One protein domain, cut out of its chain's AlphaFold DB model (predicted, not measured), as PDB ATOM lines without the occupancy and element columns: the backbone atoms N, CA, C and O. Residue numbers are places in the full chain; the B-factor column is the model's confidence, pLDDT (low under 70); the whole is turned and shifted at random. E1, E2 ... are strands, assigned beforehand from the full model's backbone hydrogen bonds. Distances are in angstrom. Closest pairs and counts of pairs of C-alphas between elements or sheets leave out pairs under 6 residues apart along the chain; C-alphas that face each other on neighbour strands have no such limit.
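What this domain is: This is residues 279 to 433 of the 655 residues of an uncharacterized protein of Neocallimastix californiae (UniProt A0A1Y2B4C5). Little regular structure is here: a strongly twisted antiparallel sheet, E5-E4-E3-E11-E10-E9, makes the middle, the hairpin E1-E2 covers its E5 end, and a small antiparallel sheet, E6-E7-E8, comes near E9. The 155 printed residues hold no named helix and eleven strands, E1 to E11, with 51 residues: all strand. It is compact, radius of gyration of the C-alphas 15.9 A, spanning 52 by 39 by 29 A.

Where its parts are: Find C-alpha 279 at (123.377, 339.247, 358.656), where E1, residues 279 to 283, begins. Then read E2, 297 to 301; E3, 323 to 326; E4, 336 to 341, 15.4 A long; E5, 344 to 347; E6, 370 to 372; E7, 376 to 380; E8, 386 to 389; E9, 396 to 400; E10, 415 to 421, 20.0 A long; and E11, 427 to 429, ending at (130.534, 330.240, 368.993).

How they stand to each other: E3-E4-E5, E6-E7-E8 and E9-E10-E11 are meanders, each strand the antiparallel neighbour of the one before. See E3 and E11, antiparallel, with N 324 and O 427 2.8 A apart. The sheet E1-E2 and the six-strand sheet form a sandwich, face to face, strands at 64 degrees; the closest C-alphas of E2 and E5, Leu 298 and Cys 345, are 6.5 A apart.

The domain as a whole: The farthest C-alphas, Asp 307 and Asn 359, are 55.1 A apart. The printed part has no cut; links E1 to E2, E2 to E3, E5 to E6 and E9 to E10 are long. Under 70 in pLDDT are 54 residues, among them 355 to 365.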
ATOM      1  N   TYR A 279     122.758 338.264 357.762       90.62
ATOM      2  CA  TYR A 279     123.377 339.247 358.656       90.62
ATOM      3  C   TYR A 279     124.001 340.425 357.907       90.62
ATOM      4  O   TYR A 279     124.645 340.243 356.880       90.62
ATOM      5  N   TYR A 280     123.879 341.627 358.470       89.12
ATOM      6  CA  TYR A 280     124.386 342.869 357.882       89.12
ATOM      7  C   TYR A 280     125.081 343.713 358.952       89.12
ATOM      8  O   TYR A 280     124.573 343.833 360.070       89.12
ATOM      9  N   LEU A 281     126.198 344.360 358.611       89.25
ATOM     10  CA  LEU A 281     126.831 345.354 359.482       89.25
ATOM     11  C   LEU A 281     126.499 346.780 359.025       89.25
ATOM     12  O   LEU A 281     126.807 347.159 357.897       89.25
ATOM     13  N   ILE A 282     125.914 347.585 359.915       86.06
ATOM     14  CA  ILE A 282     125.438 348.947 359.627       86.06
ATOM     15  C   ILE A 282     126.146 349.968 360.517       86.06
ATOM     16  O   ILE A 282     126.232 349.801 361.734       86.06
ATOM     17  N   LYS A 283     126.622 351.072 359.938       84.88
ATOM     18  CA  LYS A 283     127.279 352.158 360.673       84.88
ATOM     19  C   LYS A 283     126.801 353.514 360.175       84.88
ATOM     20  O   LYS A 283     126.951 353.840 359.007       84.88
ATOM     21  N   GLY A 284     126.222 354.310 361.075       79.56
ATOM     22  CA  GLY A 284     125.734 355.656 360.747       79.56
ATOM     23  C   GLY A 284     124.637 355.692 359.676       79.56
ATOM     24  O   GLY A 284     124.511 356.702 359.004       79.56
ATOM     25  N   GLY A 285     123.883 354.602 359.496       75.12
ATOM     26  CA  GLY A 285     122.887 354.465 358.424       75.12
ATOM     27  C   GLY A 285     123.425 353.879 357.113       75.12
ATOM     28  O   GLY A 285     122.626 353.550 356.247       75.12
ATOM     29  N   ALA A 286     124.739 353.673 356.969       75.25
ATOM     30  CA  ALA A 286     125.340 353.042 355.795       75.25
ATOM     31  C   ALA A 286     125.690 351.563 356.042       75.25
ATOM     32  O   ALA A 286     126.072 351.178 357.151       75.25
ATOM     33  N   TYR A 287     125.602 350.739 354.996       78.69
ATOM     34  CA  TYR A 287     126.061 349.348 355.013       78.69
ATOM     35  C   TYR A 287     127.589 349.268 354.898       78.69
ATOM     36  O   TYR A 287     128.202 349.952 354.076       78.69
ATOM     37  N   VAL A 288     128.218 348.443 355.738       83.06
ATOM     38  CA  VAL A 288     129.676 348.355 355.840       83.06
ATOM     39  C   VAL A 288     130.199 347.187 355.002       83.06
ATOM     40  O   VAL A 288     129.903 346.029 355.288       83.06
ATOM     41  N   LYS A 289     131.015 347.500 353.987       78.44
ATOM     42  CA  LYS A 289     131.655 346.517 353.085       78.44
ATOM     43  C   LYS A 289     133.152 346.313 353.321       78.44
ATOM     44  O   LYS A 289     133.708 345.330 352.855       78.44
ATOM     45  N   GLU A 290     133.811 347.236 354.022       79.81
ATOM     46  CA  GLU A 290     135.263 347.206 354.224       79.81
ATOM     47  C   GLU A 290     135.641 347.212 355.707       79.81
ATOM     48  O   GLU A 290     135.125 348.001 356.507       79.81
ATOM     49  N   SER A 291     136.648 346.413 356.053       76.06
ATOM     50  CA  SER A 291     137.288 346.380 357.373       76.06
ATOM     51  C   SER A 291     137.945 347.708 357.794       76.06
ATOM     52  O   SER A 291     138.223 347.915 358.977       76.06
ATOM     53  N   THR A 292     138.128 348.652 356.864       76.56
ATOM     54  CA  THR A 292     138.656 350.012 357.092       76.56
ATOM     55  C   THR A 292     137.708 350.920 357.889       76.56
ATOM     56  O   THR A 292     138.164 351.835 358.577       76.56
ATOM     57  N   VAL A 293     136.398 350.665 357.826       67.75
ATOM     58  CA  VAL A 293     135.342 351.527 358.393       67.75
ATOM     59  C   VAL A 293     135.185 351.339 359.912       67.75
ATOM     60  O   VAL A 293     134.683 352.228 360.611       67.75
ATOM     61  N   GLY A 294     135.657 350.212 360.454       74.25
ATOM     62  CA  GLY A 294     135.583 349.853 361.876       74.25
ATOM     63  C   GLY A 294     134.163 349.567 362.385       74.25
ATOM     64  O   GLY A 294     133.197 349.611 361.631       74.25
ATOM     65  N   ASP A 295     134.038 349.338 363.693       84.50
ATOM     66  CA  ASP A 295     132.874 348.713 364.346       84.50
ATOM     67  C   ASP A 295     131.499 349.328 364.006       84.50
ATOM     68  O   ASP A 295     131.375 350.551 363.866       84.50
ATOM     69  N   GLY A 296     130.463 348.489 363.922       85.38
ATOM     70  CA  GLY A 296     129.085 348.864 363.593       85.38
ATOM     71  C   GLY A 296     128.025 348.034 364.331       85.38
ATOM     72  O   GLY A 296     128.336 347.156 365.134       85.38
ATOM     73  N   VAL A 297     126.758 348.332 364.045       88.44
ATOM     74  CA  VAL A 297     125.567 347.644 364.562       88.44
ATOM     75  C   VAL A 297     125.276 346.429 363.682       88.44
ATOM     76  O   VAL A 297     125.122 346.564 362.468       88.44
ATOM     77  N   LEU A 298     125.201 345.246 364.287       90.38
ATOM     78  CA  LEU A 298     124.800 344.011 363.619       90.38
ATOM     79  C   LEU A 298     123.273 343.921 363.515       90.38
ATOM     80  O   LEU A 298     122.586 343.962 364.533       90.38
ATOM     81  N   TRP A 299     122.759 343.700 362.309       90.06
ATOM     82  CA  TRP A 299     121.352 343.388 362.044       90.06
ATOM     83  C   TRP A 299     121.209 341.979 361.468       90.06
ATOM     84  O   TRP A 299     122.124 341.477 360.815       90.06
ATOM     85  N   HIS A 300     120.049 341.359 361.682       89.44
ATOM     86  CA  HIS A 300     119.647 340.114 361.024       89.44
ATOM     87  C   HIS A 300     118.239 340.239 360.441       89.44
ATOM     88  O   HIS A 300     117.330 340.681 361.142       89.44
ATOM     89  N   CYS A 301     118.047 339.792 359.203       86.69
ATOM     90  CA  CYS A 301     116.765 339.813 358.498       86.69
ATOM     91  C   CYS A 301     116.300 338.388 358.180       86.69
ATOM     92  O   CYS A 301     117.122 337.547 357.823       86.69
ATOM     93  N   SER A 302     114.996 338.119 358.285       82.56
ATOM     94  CA  SER A 302     114.401 336.822 357.917       82.56
ATOM     95  C   SER A 302     114.242 336.632 356.407       82.56
ATOM     96  O   SER A 302     114.335 335.509 355.930       82.56
ATOM     97  N   GLY A 303     113.997 337.710 355.651       70.69
ATOM     98  CA  GLY A 303     113.822 337.669 354.192       70.69
ATOM     99  C   GLY A 303     112.662 336.791 353.706       70.69
ATOM    100  O   GLY A 303     112.686 336.318 352.569       70.69
ATOM    101  N   THR A 304     111.671 336.546 354.562       56.59
ATOM    102  CA  THR A 304     110.568 335.598 354.352       56.59
ATOM    103  C   THR A 304     109.445 336.116 353.441       56.59
ATOM    104  O   THR A 304     108.540 335.359 353.098       56.59
ATOM    105  N   GLY A 305     109.517 337.366 352.974       52.38
ATOM    106  CA  GLY A 305     108.702 337.951 351.902       52.38
ATOM    107  C   GLY A 305     107.306 338.424 352.321       52.38
ATOM    108  O   GLY A 305     106.823 339.434 351.795       52.38
ATOM    109  N   ASP A 306     106.687 337.733 353.277       54.28
ATOM    110  CA  ASP A 306     105.403 338.093 353.887       54.28
ATOM    111  C   ASP A 306     105.498 339.400 354.711       54.28
ATOM    112  O   ASP A 306     106.553 340.028 354.829       54.28
ATOM    113  N   ASP A 307     104.371 339.899 355.220       53.03
ATOM    114  CA  ASP A 307     104.265 341.269 355.759       53.03
ATOM    115  C   ASP A 307     104.788 341.472 357.192       53.03
ATOM    116  O   ASP A 307     104.816 342.608 357.661       53.03
ATOM    117  N   ASP A 308     105.296 340.413 357.827       53.88
ATOM    118  CA  ASP A 308     105.938 340.432 359.153       53.88
ATOM    119  C   ASP A 308     107.496 340.404 359.075       53.88
ATOM    120  O   ASP A 308     108.176 340.074 360.047       53.88
ATOM    121  N   ASP A 309     108.076 340.729 357.909       58.31
ATOM    122  CA  ASP A 309     109.530 340.771 357.637       58.31
ATOM    123  C   ASP A 309     110.256 341.939 358.356       58.31
ATOM    124  O   ASP A 309     110.647 342.937 357.743       58.31
ATOM    125  N   GLU A 310     110.473 341.818 359.668       72.88
ATOM    126  CA  GLU A 310     111.313 342.750 360.438       72.88
ATOM    127  C   GLU A 310     112.798 342.335 360.428       72.88
ATOM    128  O   GLU A 310     113.173 341.250 360.881       72.88
ATOM    129  N   CYS A 311     113.688 343.237 359.997       83.38
ATOM    130  CA  CYS A 311     115.106 343.137 360.345       83.38
ATOM    131  C   CYS A 311     115.306 343.559 361.808       83.38
ATOM    132  O   CYS A 311     114.865 344.632 362.223       83.38
ATOM    133  N   VAL A 312     116.018 342.742 362.585       86.38
ATOM    134  CA  VAL A 312     116.181 342.906 364.037       86.38
ATOM    135  C   VAL A 312     117.634 343.222 364.390       86.38
ATOM    136  O   VAL A 312     118.556 342.566 363.902       86.38
ATOM    137  N   ASP A 313     117.833 344.193 365.283       87.44
ATOM    138  CA  ASP A 313     119.126 344.498 365.903       87.44
ATOM    139  C   ASP A 313     119.614 343.293 366.736       87.44
ATOM    140  O   ASP A 313     118.929 342.802 367.637       87.44
ATOM    141  N   LYS A 314     120.808 342.793 366.406       86.88
ATOM    142  CA  LYS A 314     121.506 341.690 367.085       86.88
ATOM    143  C   LYS A 314     122.778 342.160 367.797       86.88
ATOM    144  O   LYS A 314     123.534 341.331 368.294       86.88
ATOM    145  N   SER A 315     123.028 343.468 367.868       77.06
ATOM    146  CA  SER A 315     124.220 344.072 368.468       77.06
ATOM    147  C   SER A 315     124.096 344.335 369.973       77.06
ATOM    148  O   SER A 315     124.914 345.075 370.526       77.06
ATOM    149  N   THR A 316     123.063 343.803 370.638       66.56
ATOM    150  CA  THR A 316     122.885 343.893 372.094       66.56
ATOM    151  C   THR A 316     122.228 342.634 372.675       66.56
ATOM    152  O   THR A 316     121.398 341.988 372.038       66.56
ATOM    153  N   GLY A 317     122.572 342.299 373.924       66.38
ATOM    154  CA  GLY A 317     121.930 341.229 374.702       66.38
ATOM    155  C   GLY A 317     122.739 339.930 374.820       66.38
ATOM    156  O   GLY A 317     123.862 339.819 374.339       66.38
ATOM    157  N   SER A 318     122.162 338.937 375.505       63.66
ATOM    158  CA  SER A 318     122.757 337.604 375.721       63.66
ATOM    159  C   SER A 318     122.551 336.629 374.552       63.66
ATOM    160  O   SER A 318     122.944 335.473 374.647       63.66
ATOM    161  N   SER A 319     121.903 337.085 373.481       65.75
ATOM    162  CA  SER A 319     121.636 336.354 372.234       65.75
ATOM    163  C   SER A 319     122.281 337.026 371.011       65.75
ATOM    164  O   SER A 319     121.960 336.685 369.874       65.75
ATOM    165  N   ALA A 320     123.182 337.986 371.241       78.31
ATOM    166  CA  ALA A 320     124.050 338.529 370.206       78.31
ATOM    167  C   ALA A 320     125.081 337.454 369.804       78.31
ATOM    168  O   ALA A 320     125.785 336.950 370.686       78.31
ATOM    169  N   PRO A 321     125.177 337.072 368.518       84.19
ATOM    170  CA  PRO A 321     126.093 336.025 368.078       84.19
ATOM    171  C   PRO A 321     127.558 336.458 368.221       84.19
ATOM    172  O   PRO A 321     127.918 337.610 367.974       84.19
ATOM    173  N   LEU A 322     128.413 335.503 368.584       85.75
ATOM    174  CA  LEU A 322     129.869 335.646 368.605       85.75
ATOM    175  C   LEU A 322     130.448 334.728 367.529       85.75
ATOM    176  O   LEU A 322     130.020 333.579 367.430       85.75
ATOM    177  N   GLY A 323     131.408 335.210 366.738       88.19
ATOM    178  CA  GLY A 323     131.979 334.427 365.643       88.19
ATOM    179  C   GLY A 323     132.194 335.203 364.341       88.19
ATOM    180  O   GLY A 323     132.417 336.417 364.360       88.19
ATOM    181  N   TYR A 324     132.104 334.487 363.214       90.12
ATOM    182  CA  TYR A 324     132.060 335.045 361.861       90.12
ATOM    183  C   TYR A 324     130.695 334.823 361.217       90.12
ATOM    184  O   TYR A 324     130.238 333.690 361.097       90.12
ATOM    185  N   LEU A 325     130.074 335.899 360.745       90.88
ATOM    186  CA  LEU A 325     128.764 335.881 360.092       90.88
ATOM    187  C   LEU A 325     128.929 336.283 358.631       90.88
ATOM    188  O   LEU A 325     129.647 337.241 358.362       90.88
ATOM    189  N   THR A 326     128.285 335.610 357.683       89.25
ATOM    190  CA  THR A 326     128.305 336.038 356.280       89.25
ATOM    191  C   THR A 326     127.630 337.401 356.139       89.25
ATOM    192  O   THR A 326     126.489 337.569 356.573       89.25
ATOM    193  N   ASN A 327     128.325 338.363 355.530       88.50
ATOM    194  CA  ASN A 327     127.831 339.724 355.322       88.50
ATOM    195  C   ASN A 327     126.868 339.737 354.120       88.50
ATOM    196  O   ASN A 327     127.275 339.939 352.975       88.50
ATOM    197  N   ALA A 328     125.589 339.465 354.375       83.12
ATOM    198  CA  ALA A 328     124.541 339.459 353.365       83.12
ATOM    199  C   ALA A 328     124.472 340.824 352.661       83.12
ATOM    200  O   ALA A 328     124.621 341.867 353.295       83.12
ATOM    201  N   GLY A 329     124.283 340.815 351.340       67.94
ATOM    202  CA  GLY A 329     124.312 342.019 350.502       67.94
ATOM    203  C   GLY A 329     125.670 342.346 349.864       67.94
ATOM    204  O   GLY A 329     125.690 343.114 348.902       67.94
ATOM    205  N   ASP A 330     126.782 341.742 350.306       65.62
ATOM    206  CA  ASP A 330     128.071 341.854 349.612       65.62
ATOM    207  C   ASP A 330     128.380 340.621 348.742       65.62
ATOM    208  O   ASP A 330     127.970 339.493 349.009       65.62
ATOM    209  N   SER A 331     129.119 340.863 347.661       58.16
ATOM    210  CA  SER A 331     129.694 339.854 346.760       58.16
ATOM    211  C   SER A 331     131.194 340.085 346.510       58.16
ATOM    212  O   SER A 331     131.786 339.456 345.631       58.16
ATOM    213  N   GLY A 332     131.800 341.007 347.268       62.03
ATOM    214  CA  GLY A 332     133.218 341.329 347.264       62.03
ATOM    215  C   GLY A 332     134.095 340.342 348.041       62.03
ATOM    216  O   GLY A 332     133.737 339.194 348.301       62.03
ATOM    217  N   SER A 333     135.305 340.797 348.371       58.03
ATOM    218  CA  SER A 333     136.383 339.966 348.922       58.03
ATOM    219  C   SER A 333     136.459 339.908 350.453       58.03
ATOM    220  O   SER A 333     137.303 339.179 350.966       58.03
ATOM    221  N   GLU A 334     135.614 340.637 351.189       65.81
ATOM    222  CA  GLU A 334     135.519 340.554 352.660       65.81
ATOM    223  C   GLU A 334     134.112 340.074 353.110       65.81
ATOM    224  O   GLU A 334     133.423 340.780 353.845       65.81
ATOM    225  N   PRO A 335     133.648 338.869 352.699       78.69
ATOM    226  CA  PRO A 335     132.255 338.418 352.856       78.69
ATOM    227  C   PRO A 335     131.832 338.059 354.296       78.69
ATOM    228  O   PRO A 335     130.828 337.371 354.480       78.69
ATOM    229  N   TYR A 336     132.573 338.484 355.324       88.75
ATOM    230  CA  TYR A 336     132.337 338.114 356.721       88.75
ATOM    231  C   TYR A 336     132.359 339.315 357.675       88.75
ATOM    232  O   TYR A 336     133.189 340.213 357.566       88.75
ATOM    233  N   ILE A 337     131.483 339.275 358.677       91.00
ATOM    234  CA  ILE A 337     131.443 340.147 359.853       91.00
ATOM    235  C   ILE A 337     132.102 339.388 361.014       91.00
ATOM    236  O   ILE A 337     131.694 338.273 361.321       91.00
ATOM    237  N   GLU A 338     133.101 339.975 361.670       90.94
ATOM    238  CA  GLU A 338     133.699 339.478 362.916       90.94
ATOM    239  C   GLU A 338     132.982 340.093 364.124       90.94
ATOM    240  O   GLU A 338     133.037 341.312 364.306       90.94
ATOM    241  N   CYS A 339     132.370 339.265 364.973       88.81
ATOM    242  CA  CYS A 339     131.758 339.675 366.239       88.81
ATOM    243  C   CYS A 339     132.524 339.064 367.424       88.81
ATOM    244  O   CYS A 339     132.459 337.856 367.661       88.81
ATOM    245  N   THR A 340     133.254 339.898 368.173       82.19
ATOM    246  CA  THR A 340     134.085 339.479 369.327       82.19
ATOM    247  C   THR A 340     133.450 339.779 370.682       82.19
ATOM    248  O   THR A 340     133.899 339.279 371.712       82.19
ATOM    249  N   SER A 341     132.386 340.580 370.711       77.94
ATOM    250  CA  SER A 341     131.538 340.745 371.889       77.94
ATOM    251  C   SER A 341     130.099 341.025 371.470       77.94
ATOM    252  O   SER A 341     129.849 341.458 370.344       77.94
ATOM    253  N   SER A 342     129.165 340.892 372.412       68.88
ATOM    254  CA  SER A 342     127.753 341.258 372.245       68.88
ATOM    255  C   SER A 342     127.493 342.763 372.055       68.88
ATOM    256  O   SER A 342     126.346 343.191 372.137       68.88
ATOM    257  N   THR A 343     128.542 343.564 371.829       73.19
ATOM    258  CA  THR A 343     128.498 344.993 371.479       73.19
ATOM    259  C   THR A 343     129.559 345.398 370.442       73.19
ATOM    260  O   THR A 343     129.792 346.590 370.246       73.19
ATOM    261  N   THR A 344     130.293 344.451 369.840       80.81
ATOM    262  CA  THR A 344     131.465 344.767 368.998       80.81
ATOM    263  C   THR A 344     131.543 343.836 367.792       80.81
ATOM    264  O   THR A 344     132.124 342.752 367.864       80.81
ATOM    265  N   CYS A 345     130.970 344.301 366.679       88.88
ATOM    266  CA  CYS A 345     131.034 343.660 365.370       88.88
ATOM    267  C   CYS A 345     131.665 344.610 364.341       88.88
ATOM    268  O   CYS A 345     131.401 345.813 364.360       88.88
ATOM    269  N   LYS A 346     132.490 344.082 363.436       90.50
ATOM    270  CA  LYS A 346     133.198 344.810 362.359       90.50
ATOM    271  C   LYS A 346     133.357 343.893 361.139       90.50
ATOM    272  O   LYS A 346     133.177 342.690 361.276       90.50
ATOM    273  N   ILE A 347     133.750 344.397 359.969       89.81
ATOM    274  CA  ILE A 347     134.078 343.509 358.837       89.81
ATOM    275  C   ILE A 347     135.386 342.752 359.107       89.81
ATOM    276  O   ILE A 347     136.366 343.314 359.605       89.81
ATOM    277  N   ALA A 348     135.362 341.447 358.841       87.12
ATOM    278  CA  ALA A 348     136.424 340.510 359.159       87.12
ATOM    279  C   ALA A 348     137.628 340.718 358.238       87.12
ATOM    280  O   ALA A 348     137.538 340.619 357.015       87.12
ATOM    281  N   THR A 349     138.792 340.960 358.834       84.62
ATOM    282  CA  THR A 349     140.037 341.106 358.086       84.62
ATOM    283  C   THR A 349     140.565 339.735 357.671       84.62
ATOM    284  O   THR A 349     141.163 339.034 358.484       84.62
ATOM    285  N   ILE A 350     140.401 339.374 356.397       83.75
ATOM    286  CA  ILE A 350     140.991 338.149 355.842       83.75
ATOM    287  C   ILE A 350     142.504 338.359 355.623       83.75
ATOM    288  O   ILE A 350     142.952 339.426 355.169       83.75
ATOM    289  N   GLY A 351     143.299 337.366 356.029       80.31
ATOM    290  CA  GLY A 351     144.755 337.305 355.852       80.31
ATOM    291  C   GLY A 351     145.221 336.390 354.720       80.31
ATOM    292  O   GLY A 351     144.439 335.621 354.168       80.31
ATOM    293  N   ASP A 352     146.526 336.425 354.440       79.94
ATOM    294  CA  ASP A 352     147.163 335.507 353.483       79.94
ATOM    295  C   ASP A 352     147.491 334.151 354.141       79.94
ATOM    296  O   ASP A 352     147.352 333.097 353.528       79.94
ATOM    297  N   THR A 353     147.982 334.159 355.389       77.19
ATOM    298  CA  THR A 353     148.567 332.972 356.039       77.19
ATOM    299  C   THR A 353     148.297 332.890 357.543       77.19
ATOM    300  O   THR A 353     148.325 333.887 358.268       77.19
ATOM    301  N   CYS A 354     148.116 331.659 358.024       73.69
ATOM    302  CA  CYS A 354     148.067 331.289 359.441       73.69
ATOM    303  C   CYS A 354     149.486 330.970 359.963       73.69
ATOM    304  O   CYS A 354     149.774 329.835 360.320       73.69
ATOM    305  N   GLU A 355     150.388 331.961 359.957       67.12
ATOM    306  CA  GLU A 355     151.756 331.837 360.500       67.12
ATOM    307  C   GLU A 355     151.987 332.839 361.644       67.12
ATOM    308  O   GLU A 355     151.817 334.047 361.473       67.12
ATOM    309  N   ALA A 356     152.476 332.373 362.794       52.00
ATOM    310  CA  ALA A 356     152.716 333.235 363.960       52.00
ATOM    311  C   ALA A 356     154.000 334.093 363.895       52.00
ATOM    312  O   ALA A 356     154.255 334.893 364.798       52.00
ATOM    313  N   THR A 357     154.844 333.923 362.870       49.16
ATOM    314  CA  THR A 357     156.193 334.520 362.791       49.16
ATOM    315  C   THR A 357     156.488 335.185 361.443       49.16
ATOM    316  O   THR A 357     157.551 334.996 360.849       49.16
ATOM    317  N   ALA A 358     155.573 336.046 360.991       42.66
ATOM    318  CA  ALA A 358     155.762 336.872 359.800       42.66
ATOM    319  C   ALA A 358     157.080 337.674 359.837       42.66
ATOM    320  O   ALA A 358     157.275 338.561 360.668       42.66
ATOM    321  N   ASN A 359     157.976 337.383 358.889       42.72
ATOM    322  CA  ASN A 359     159.241 338.108 358.699       42.72
ATOM    323  C   ASN A 359     159.443 338.593 357.245       42.72
ATOM    324  O   ASN A 359     160.468 339.193 356.923       42.72
ATOM    325  N   THR A 360     158.469 338.357 356.352       45.88
ATOM    326  CA  THR A 360     158.498 338.811 354.949       45.88
ATOM    327  C   THR A 360     157.104 339.071 354.369       45.88
ATOM    328  O   THR A 360     156.454 338.141 353.910       45.88
ATOM    329  N   VAL A 361     156.735 340.352 354.252       51.56
ATOM    330  CA  VAL A 361     155.799 340.945 353.260       51.56
ATOM    331  C   VAL A 361     154.315 340.511 353.266       51.56
ATOM    332  O   VAL A 361     153.483 341.358 352.956       51.56
ATOM    333  N   THR A 362     153.952 339.276 353.616       52.81
ATOM    334  CA  THR A 362     152.552 338.808 353.672       52.81
ATOM    335  C   THR A 362     151.813 339.277 354.928       52.81
ATOM    336  O   THR A 362     152.403 339.523 355.985       52.81
ATOM    337  N   LYS A 363     150.489 339.389 354.811       59.78
ATOM    338  CA  LYS A 363     149.543 339.760 355.868       59.78
ATOM    339  C   LYS A 363     149.134 338.508 356.653       59.78
ATOM    340  O   LYS A 363     148.040 337.972 356.476       59.78
ATOM    341  N   ALA A 364     150.041 338.033 357.504       62.31
ATOM    342  CA  ALA A 364     149.733 336.986 358.473       62.31
ATOM    343  C   ALA A 364     148.698 337.470 359.505       62.31
ATOM    344  O   ALA A 364     148.639 338.662 359.821       62.31
ATOM    345  N   VAL A 365     147.900 336.544 360.039       67.69
ATOM    346  CA  VAL A 365     146.817 336.837 360.992       67.69
ATOM    347  C   VAL A 365     146.953 336.075 362.311       67.69
ATOM    348  O   VAL A 365     147.698 335.106 362.428       67.69
ATOM    349  N   SER A 366     146.235 336.554 363.325       70.56
ATOM    350  CA  SER A 366     146.124 335.942 364.650       70.56
ATOM    351  C   SER A 366     145.377 334.602 364.639       70.56
ATOM    352  O   SER A 366     144.602 334.299 363.734       70.56
ATOM    353  N   TYR A 367     145.552 333.815 365.702       74.25
ATOM    354  CA  TYR A 367     144.686 332.662 365.952       74.25
ATOM    355  C   TYR A 367     143.231 333.093 366.142       74.25
ATOM    356  O   TYR A 367     142.946 334.184 366.632       74.25
ATOM    357  N   GLY A 368     142.321 332.232 365.692       72.06
ATOM    358  CA  GLY A 368     140.908 332.544 365.545       72.06
ATOM    359  C   GLY A 368     140.572 333.383 364.314       72.06
ATOM    360  O   GLY A 368     139.396 333.467 364.002       72.06
ATOM    361  N   SER A 369     141.541 333.958 363.591       80.38
ATOM    362  CA  SER A 369     141.269 334.810 362.424       80.38
ATOM    363  C   SER A 369     141.073 334.044 361.113       80.38
ATOM    364  O   SER A 369     141.603 332.943 360.931       80.38
ATOM    365  N   LEU A 370     140.335 334.655 360.178       83.69
ATOM    366  CA  LEU A 370     140.159 334.146 358.814       83.69
ATOM    367  C   LEU A 370     141.380 334.415 357.924       83.69
ATOM    368  O   LEU A 370     141.979 335.491 357.965       83.69
ATOM    369  N   TYR A 371     141.701 333.462 357.053       82.75
ATOM    370  CA  TYR A 371     142.686 333.623 355.982       82.75
ATOM    371  C   TYR A 371     142.273 332.849 354.721       82.75
ATOM    372  O   TYR A 371     141.490 331.901 354.806       82.75
ATOM    373  N   ASP A 372     142.783 333.252 353.556       80.12
ATOM    374  CA  ASP A 372     142.470 332.611 352.274       80.12
ATOM    375  C   ASP A 372     143.707 332.472 351.363       80.12
ATOM    376  O   ASP A 372     144.455 333.417 351.131       80.12
ATOM    377  N   LEU A 373     143.896 331.263 350.826       63.41
ATOM    378  CA  LEU A 373     144.886 330.908 349.797       63.41
ATOM    379  C   LEU A 373     144.250 330.251 348.550       63.41
ATOM    380  O   LEU A 373     144.946 330.002 347.564       63.41
ATOM    381  N   SER A 374     142.963 329.893 348.623       72.69
ATOM    382  CA  SER A 374     142.197 329.105 347.636       72.69
ATOM    383  C   SER A 374     140.741 328.825 348.064       72.69
ATOM    384  O   SER A 374     139.941 328.363 347.254       72.69
ATOM    385  N   ALA A 375     140.464 328.962 349.360       75.38
ATOM    386  CA  ALA A 375     139.199 328.817 350.070       75.38
ATOM    387  C   ALA A 375     139.405 329.386 351.489       75.38
ATOM    388  O   ALA A 375     140.456 329.143 352.093       75.38
ATOM    389  N   ILE A 376     138.406 330.089 352.029       78.56
ATOM    390  CA  ILE A 376     138.478 330.752 353.340       78.56
ATOM    391  C   ILE A 376     138.576 329.712 354.469       78.56
ATOM    392  O   ILE A 376     137.858 328.708 354.480       78.56
ATOM    393  N   LYS A 377     139.477 329.944 355.431       82.38
ATOM    394  CA  LYS A 377     139.756 329.050 356.570       82.38
ATOM    395  C   LYS A 377     139.912 329.849 357.858       82.38
ATOM    396  O   LYS A 377     140.391 330.979 357.820       82.38
ATOM    397  N   ILE A 378     139.588 329.240 358.995       82.62
ATOM    398  CA  ILE A 378     139.913 329.783 360.320       82.62
ATOM    399  C   ILE A 378     141.257 329.223 360.812       82.62
ATOM    400  O   ILE A 378     141.537 328.024 360.702       82.62
ATOM    401  N   CYS A 379     142.112 330.110 361.324       79.62
ATOM    402  CA  CYS A 379     143.451 329.802 361.824       79.62
ATOM    403  C   CYS A 379     143.389 329.221 363.250       79.62
ATOM    404  O   CYS A 379     143.011 329.926 364.188       79.62
ATOM    405  N   LEU A 380     143.752 327.944 363.432       75.31
ATOM    406  CA  LEU A 380     143.594 327.220 364.702       75.31
ATOM    407  C   LEU A 380     144.949 326.786 365.274       75.31
ATOM    408  O   LEU A 380     145.715 326.077 364.621       75.31
ATOM    409  N   TYR A 381     145.238 327.166 366.522       65.94
ATOM    410  CA  TYR A 381     146.481 326.742 367.164       65.94
ATOM    411  C   TYR A 381     146.379 325.336 367.758       65.94
ATOM    412  O   TYR A 381     145.617 325.084 368.688       65.94
ATOM    413  N   ASP A 382     147.239 324.458 367.264       54.00
ATOM    414  CA  ASP A 382     147.733 323.270 367.951       54.00
ATOM    415  C   ASP A 382     149.272 323.308 367.838       54.00
ATOM    416  O   ASP A 382     149.824 324.084 367.058       54.00
ATOM    417  N   ASP A 383     149.989 322.458 368.573       49.34
ATOM    418  CA  ASP A 383     151.464 322.383 368.557       49.34
ATOM    419  C   ASP A 383     152.038 321.940 367.184       49.34
ATOM    420  O   ASP A 383     153.253 321.884 366.979       49.34
ATOM    421  N   THR A 384     151.153 321.640 366.231       55.41
ATOM    422  CA  THR A 384     151.368 321.648 364.780       55.41
ATOM    423  C   THR A 384     150.285 322.523 364.156       55.41
ATOM    424  O   THR A 384     149.114 322.283 364.447       55.41
ATOM    425  N   GLU A 385     150.642 323.474 363.288       54.47
ATOM    426  CA  GLU A 385     149.677 324.388 362.656       54.47
ATOM    427  C   GLU A 385     148.489 323.632 362.031       54.47
ATOM    428  O   GLU A 385     148.666 322.711 361.227       54.47
ATOM    429  N   LYS A 386     147.267 324.019 362.417       66.88
ATOM    430  CA  LYS A 386     146.010 323.459 361.916       66.88
ATOM    431  C   LYS A 386     145.113 324.577 361.388       66.88
ATOM    432  O   LYS A 386     145.157 325.722 361.828       66.88
ATOM    433  N   SER A 387     144.252 324.227 360.444       71.25
ATOM    434  CA  SER A 387     143.260 325.143 359.887       71.25
ATOM    435  C   SER A 387     141.980 324.387 359.589       71.25
ATOM    436  O   SER A 387     142.043 323.346 358.929       71.25
ATOM    437  N   LEU A 388     140.839 324.925 360.009       74.12
ATOM    438  CA  LEU A 388     139.540 324.415 359.585       74.12
ATOM    439  C   LEU A 388     139.087 325.215 358.358       74.12
ATOM    440  O   LEU A 388     138.984 326.439 358.398       74.12
ATOM    441  N   GLU A 389     138.892 324.519 357.242       76.38
ATOM    442  CA  GLU A 389     138.497 325.097 355.955       76.38
ATOM    443  C   GLU A 389     136.969 325.213 355.879       76.38
ATOM    444  O   GLU A 389     136.271 324.225 356.110       76.38
ATOM    445  N   ILE A 390     136.434 326.394 355.560       72.94
ATOM    446  CA  ILE A 390     134.985 326.634 355.593       72.94
ATOM    447  C   ILE A 390     134.355 326.118 354.297       72.94
ATOM    448  O   ILE A 390     134.529 326.697 353.224       72.94
ATOM    449  N   LYS A 391     133.616 325.011 354.390       72.06
ATOM    450  CA  LYS A 391     132.978 324.333 353.254       72.06
ATOM    451  C   LYS A 391     131.721 323.591 353.681       72.06
ATOM    452  O   LYS A 391     131.589 323.194 354.831       72.06
ATOM    453  N   ASP A 392     130.878 323.280 352.699       64.12
ATOM    454  CA  ASP A 392     129.680 322.451 352.866       64.12
ATOM    455  C   ASP A 392     129.973 321.025 353.376       64.12
ATOM    456  O   ASP A 392     129.119 320.416 354.008       64.12
ATOM    457  N   GLU A 393     131.186 320.506 353.147       66.06
ATOM    458  CA  GLU A 393     131.653 319.209 353.673       66.06
ATOM    459  C   GLU A 393     132.121 319.259 355.142       66.06
ATOM    460  O   GLU A 393     132.306 318.210 355.750       66.06
ATOM    461  N   ASN A 394     132.269 320.462 355.712       67.12
ATOM    462  CA  ASN A 394     132.687 320.719 357.096       67.12
ATOM    463  C   ASN A 394     131.590 321.440 357.906       67.12
ATOM    464  O   ASN A 394     131.899 322.121 358.885       67.12
ATOM    465  N   LYS A 395     130.322 321.325 357.494       70.25
ATOM    466  CA  LYS A 395     129.171 321.797 358.278       70.25
ATOM    467  C   LYS A 395     129.048 321.030 359.597       70.25
ATOM    468  O   LYS A 395     129.579 319.924 359.723       70.25
ATOM    469  N   GLY A 396     128.357 321.637 360.555       69.06
ATOM    470  CA  GLY A 396     128.131 321.070 361.876       69.06
ATOM    471  C   GLY A 396     129.110 321.554 362.943       69.06
ATOM    472  O   GLY A 396     129.840 322.534 362.766       69.06
ATOM    473  N   ILE A 397     129.099 320.872 364.084       71.06
ATOM    474  CA  ILE A 397     129.803 321.288 365.302       71.06
ATOM    475  C   ILE A 397     131.251 320.771 365.328       71.06
ATOM    476  O   ILE A 397     131.509 319.594 365.089       71.06
ATOM    477  N   HIS A 398     132.218 321.622 365.680       75.19
ATOM    478  CA  HIS A 398     133.637 321.265 365.830       75.19
ATOM    479  C   HIS A 398     134.155 321.661 367.214       75.19
ATOM    480  O   HIS A 398     133.910 322.771 367.685       75.19
ATOM    481  N   VAL A 399     134.913 320.767 367.854       73.44
ATOM    482  CA  VAL A 399     135.509 321.011 369.179       73.44
ATOM    483  C   VAL A 399     137.010 321.265 369.040       73.44
ATOM    484  O   VAL A 399     137.757 320.416 368.556       73.44
ATOM    485  N   ILE A 400     137.451 322.445 369.473       74.44
ATOM    486  CA  ILE A 400     138.823 322.938 369.322       74.44
ATOM    487  C   ILE A 400     139.563 322.759 370.651       74.44
ATOM    488  O   ILE A 400     139.332 323.498 371.612       74.44
ATOM    489  N   GLU A 401     140.427 321.743 370.710       61.22
ATOM    490  CA  GLU A 401     141.216 321.389 371.896       61.22
ATOM    491  C   GLU A 401     142.429 322.319 372.116       61.22
ATOM    492  O   GLU A 401     143.066 322.757 371.160       61.22
ATOM    493  N   LYS A 402     142.822 322.497 373.390       60.78
ATOM    494  CA  LYS A 402     143.969 323.301 373.884       60.78
ATOM    495  C   LYS A 402     143.765 324.828 373.827       60.78
ATOM    496  O   LYS A 402     142.689 325.331 373.524       60.78
ATOM    497  N   LYS A 403     144.823 325.572 374.198       57.50
ATOM    498  CA  LYS A 403     144.872 327.041 374.338       57.50
ATOM    499  C   LYS A 403     144.800 327.784 373.002       57.50
ATOM    500  O   LYS A 403     145.738 328.480 372.616       57.50
ATOM    501  N   ALA A 404     143.667 327.674 372.325       56.28
ATOM    502  CA  ALA A 404     143.254 328.679 371.366       56.28
ATOM    503  C   ALA A 404     142.688 329.896 372.120       56.28
ATOM    504  O   ALA A 404     141.919 329.752 373.076       56.28
ATOM    505  N   ALA A 405     143.060 331.093 371.671       64.31
ATOM    506  CA  ALA A 405     142.252 332.284 371.882       64.31
ATOM    507  C   ALA A 405     141.364 332.434 370.643       64.31
ATOM    508  O   ALA A 405     141.886 332.589 369.540       64.31
ATOM    509  N   LEU A 406     140.044 332.344 370.806       71.06
ATOM    510  CA  LEU A 406     139.069 332.474 369.718       71.06
ATOM    511  C   LEU A 406     138.152 333.650 370.037       71.06
ATOM    512  O   LEU A 406     137.596 333.712 371.128       71.06
ATOM    513  N   PHE A 407     138.029 334.611 369.119       72.12
ATOM    514  CA  PHE A 407     137.183 335.806 369.290       72.12
ATOM    515  C   PHE A 407     137.474 336.631 370.566       72.12
ATOM    516  O   PHE A 407     136.620 337.366 371.048       72.12
ATOM    517  N   GLY A 408     138.690 336.523 371.121       68.38
ATOM    518  CA  GLY A 408     139.092 337.154 372.389       68.38
ATOM    519  C   GLY A 408     138.845 336.311 373.650       68.38
ATOM    520  O   GLY A 408     139.191 336.746 374.746       68.38
ATOM    521  N   ILE A 409     138.294 335.103 373.512       71.06
ATOM    522  CA  ILE A 409     138.061 334.145 374.598       71.06
ATOM    523  C   ILE A 409     139.228 333.152 374.647       71.06
ATOM    524  O   ILE A 409     139.445 332.392 373.704       71.06
ATOM    525  N   GLU A 410     139.973 333.141 375.754       70.69
ATOM    526  CA  GLU A 410     141.013 332.138 376.015       70.69
ATOM    527  C   GLU A 410     140.404 330.840 376.568       70.69
ATOM    528  O   GLU A 410     139.680 330.849 377.571       70.69
ATOM    529  N   ALA A 411     140.745 329.703 375.956       65.69
ATOM    530  CA  ALA A 411     140.459 328.393 376.531       65.69
ATOM    531  C   ALA A 411     141.297 328.150 377.807       65.69
ATOM    532  O   ALA A 411     142.521 328.311 377.817       65.69
ATOM    533  N   GLU A 412     140.636 327.733 378.891       69.56
ATOM    534  CA  GLU A 412     141.308 327.286 380.120       69.56
ATOM    535  C   GLU A 412     142.126 326.006 379.864       69.56
ATOM    536  O   GLU A 412     141.797 325.210 378.984       69.56
ATOM    537  N   ASP A 413     143.163 325.757 380.672       67.88
ATOM    538  CA  ASP A 413     143.906 324.492 380.620       67.88
ATOM    539  C   ASP A 413     142.957 323.280 380.725       67.88
ATOM    540  O   ASP A 413     142.151 323.187 381.648       67.88
ATOM    541  N   GLN A 414     143.087 322.343 379.776       66.12
ATOM    542  CA  GLN A 414     142.251 321.138 379.601       66.12
ATOM    543  C   GLN A 414     140.788 321.368 379.170       66.12
ATOM    544  O   GLN A 414     140.056 320.389 379.018       66.12
ATOM    545  N   LYS A 415     140.367 322.610 378.899       69.94
ATOM    546  CA  LYS A 415     139.070 322.902 378.270       69.94
ATOM    547  C   LYS A 415     139.239 323.221 376.785       69.94
ATOM    548  O   LYS A 415     140.306 323.626 376.330       69.94
ATOM    549  N   SER A 416     138.159 323.011 376.050       72.25
ATOM    550  CA  SER A 416     138.044 323.153 374.599       72.25
ATOM    551  C   SER A 416     136.851 324.048 374.280       72.25
ATOM    552  O   SER A 416     135.875 324.074 375.037       72.25
ATOM    553  N   ILE A 417     136.919 324.770 373.166       76.19
ATOM    554  CA  ILE A 417     135.836 325.641 372.692       76.19
ATOM    555  C   ILE A 417     135.070 324.911 371.585       76.19
ATOM    556  O   ILE A 417     135.691 324.300 370.717       76.19
ATOM    557  N   ALA A 418     133.738 324.970 371.617       78.75
ATOM    558  CA  ALA A 418     132.889 324.459 370.545       78.75
ATOM    559  C   ALA A 418     132.451 325.596 369.610       78.75
ATOM    560  O   ALA A 418     132.017 326.657 370.070       78.75
ATOM    561  N   ILE A 419     132.563 325.353 368.305       81.25
ATOM    562  CA  ILE A 419     132.006 326.203 367.249       81.25
ATOM    563  C   ILE A 419     131.052 325.390 366.376       81.25
ATOM    564  O   ILE A 419     131.241 324.189 366.204       81.25
ATOM    565  N   GLU A 420     130.069 326.052 365.788       82.12
ATOM    566  CA  GLU A 420     129.174 325.508 364.769       82.12
ATOM    567  C   GLU A 420     129.498 326.154 363.416       82.12
ATOM    568  O   GLU A 420     129.759 327.356 363.354       82.12
ATOM    569  N   ILE A 421     129.500 325.364 362.339       82.81
ATOM    570  CA  ILE A 421     129.523 325.858 360.957       82.81
ATOM    571  C   ILE A 421     128.166 325.549 360.328       82.81
ATOM    572  O   ILE A 421     127.876 324.392 360.017       82.81
ATOM    573  N   ASP A 422     127.335 326.575 360.163       79.25
ATOM    574  CA  ASP A 422     125.934 326.403 359.767       79.25
ATOM    575  C   ASP A 422     125.730 326.221 358.249       79.25
ATOM    576  O   ASP A 422     126.670 326.217 357.441       79.25
ATOM    577  N   ASP A 423     124.468 326.062 357.834       76.56
ATOM    578  CA  ASP A 423     124.120 325.869 356.425       76.56
ATOM    579  C   ASP A 423     124.510 327.063 355.526       76.56
ATOM    580  O   ASP A 423     124.836 326.866 354.348       76.56
ATOM    581  N   SER A 424     124.556 328.266 356.106       78.62
ATOM    582  CA  SER A 424     124.942 329.536 355.481       78.62
ATOM    583  C   SER A 424     126.443 329.838 355.580       78.62
ATOM    584  O   SER A 424     126.895 330.831 355.016       78.62
ATOM    585  N   LYS A 425     127.234 328.954 356.207       83.12
ATOM    586  CA  LYS A 425     128.691 329.068 356.419       83.12
ATOM    587  C   LYS A 425     129.092 330.146 357.428       83.12
ATOM    588  O   LYS A 425     130.253 330.556 357.457       83.12
ATOM    589  N   ASN A 426     128.174 330.553 358.302       84.00
ATOM    590  CA  ASN A 426     128.531 331.276 359.517       84.00
ATOM    591  C   ASN A 426     129.373 330.352 360.415       84.00
ATOM    592  O   ASN A 426     129.066 329.168 360.537       84.00
ATOM    593  N   ILE A 427     130.413 330.887 361.059       85.06
ATOM    594  CA  ILE A 427     131.114 330.221 362.165       85.06
ATOM    595  C   ILE A 427     130.582 330.833 363.455       85.06
ATOM    596  O   ILE A 427     130.934 331.967 363.779       85.06
ATOM    597  N   LEU A 428     129.766 330.096 364.200       83.00
ATOM    598  CA  LEU A 428     129.171 330.557 365.452       83.00
ATOM    599  C   LEU A 428     129.890 329.941 366.650       83.00
ATOM    600  O   LEU A 428     130.180 328.747 366.673       83.00
ATOM    601  N   LEU A 429     130.157 330.743 367.678       81.19
ATOM    602  CA  LEU A 429     130.534 330.240 368.993       81.19
ATOM    603  C   LEU A 429     129.270 329.726 369.695       81.19
ATOM    604  O   LEU A 429     128.306 330.478 369.841       81.19
ATOM    605  N   MET A 430     129.262 328.467 370.133       74.94
ATOM    606  CA  MET A 430     128.026 327.862 370.639       74.94
ATOM    607  C   MET A 430     127.562 328.474 371.971       74.94
ATOM    608  O   MET A 430     128.325 328.589 372.941       74.94
ATOM    609  N   ALA A 431     126.283 328.852 371.999       61.19
ATOM    610  CA  ALA A 431     125.615 329.479 373.131       61.19
ATOM    611  C   ALA A 431     125.271 328.475 374.251       61.19
ATOM    612  O   ALA A 431     125.450 327.269 374.130       61.19
ATOM    613  N   HIS A 432     124.771 328.990 375.377       58.94
ATOM    614  CA  HIS A 432     124.514 328.237 376.615       58.94
ATOM    615  C   HIS A 432     123.431 327.141 376.547       58.94
ATOM    616  O   HIS A 432     123.221 326.440 377.535       58.94
ATOM    617  N   ASP A 433     122.675 327.033 375.458       58.38
ATOM    618  CA  ASP A 433     121.474 326.188 375.384       58.38
ATOM    619  C   ASP A 433     121.777 324.683 375.306       58.38
ATOM    620  O   ASP A 433     120.993 323.861 375.787       58.38
TER     621      ASP A 433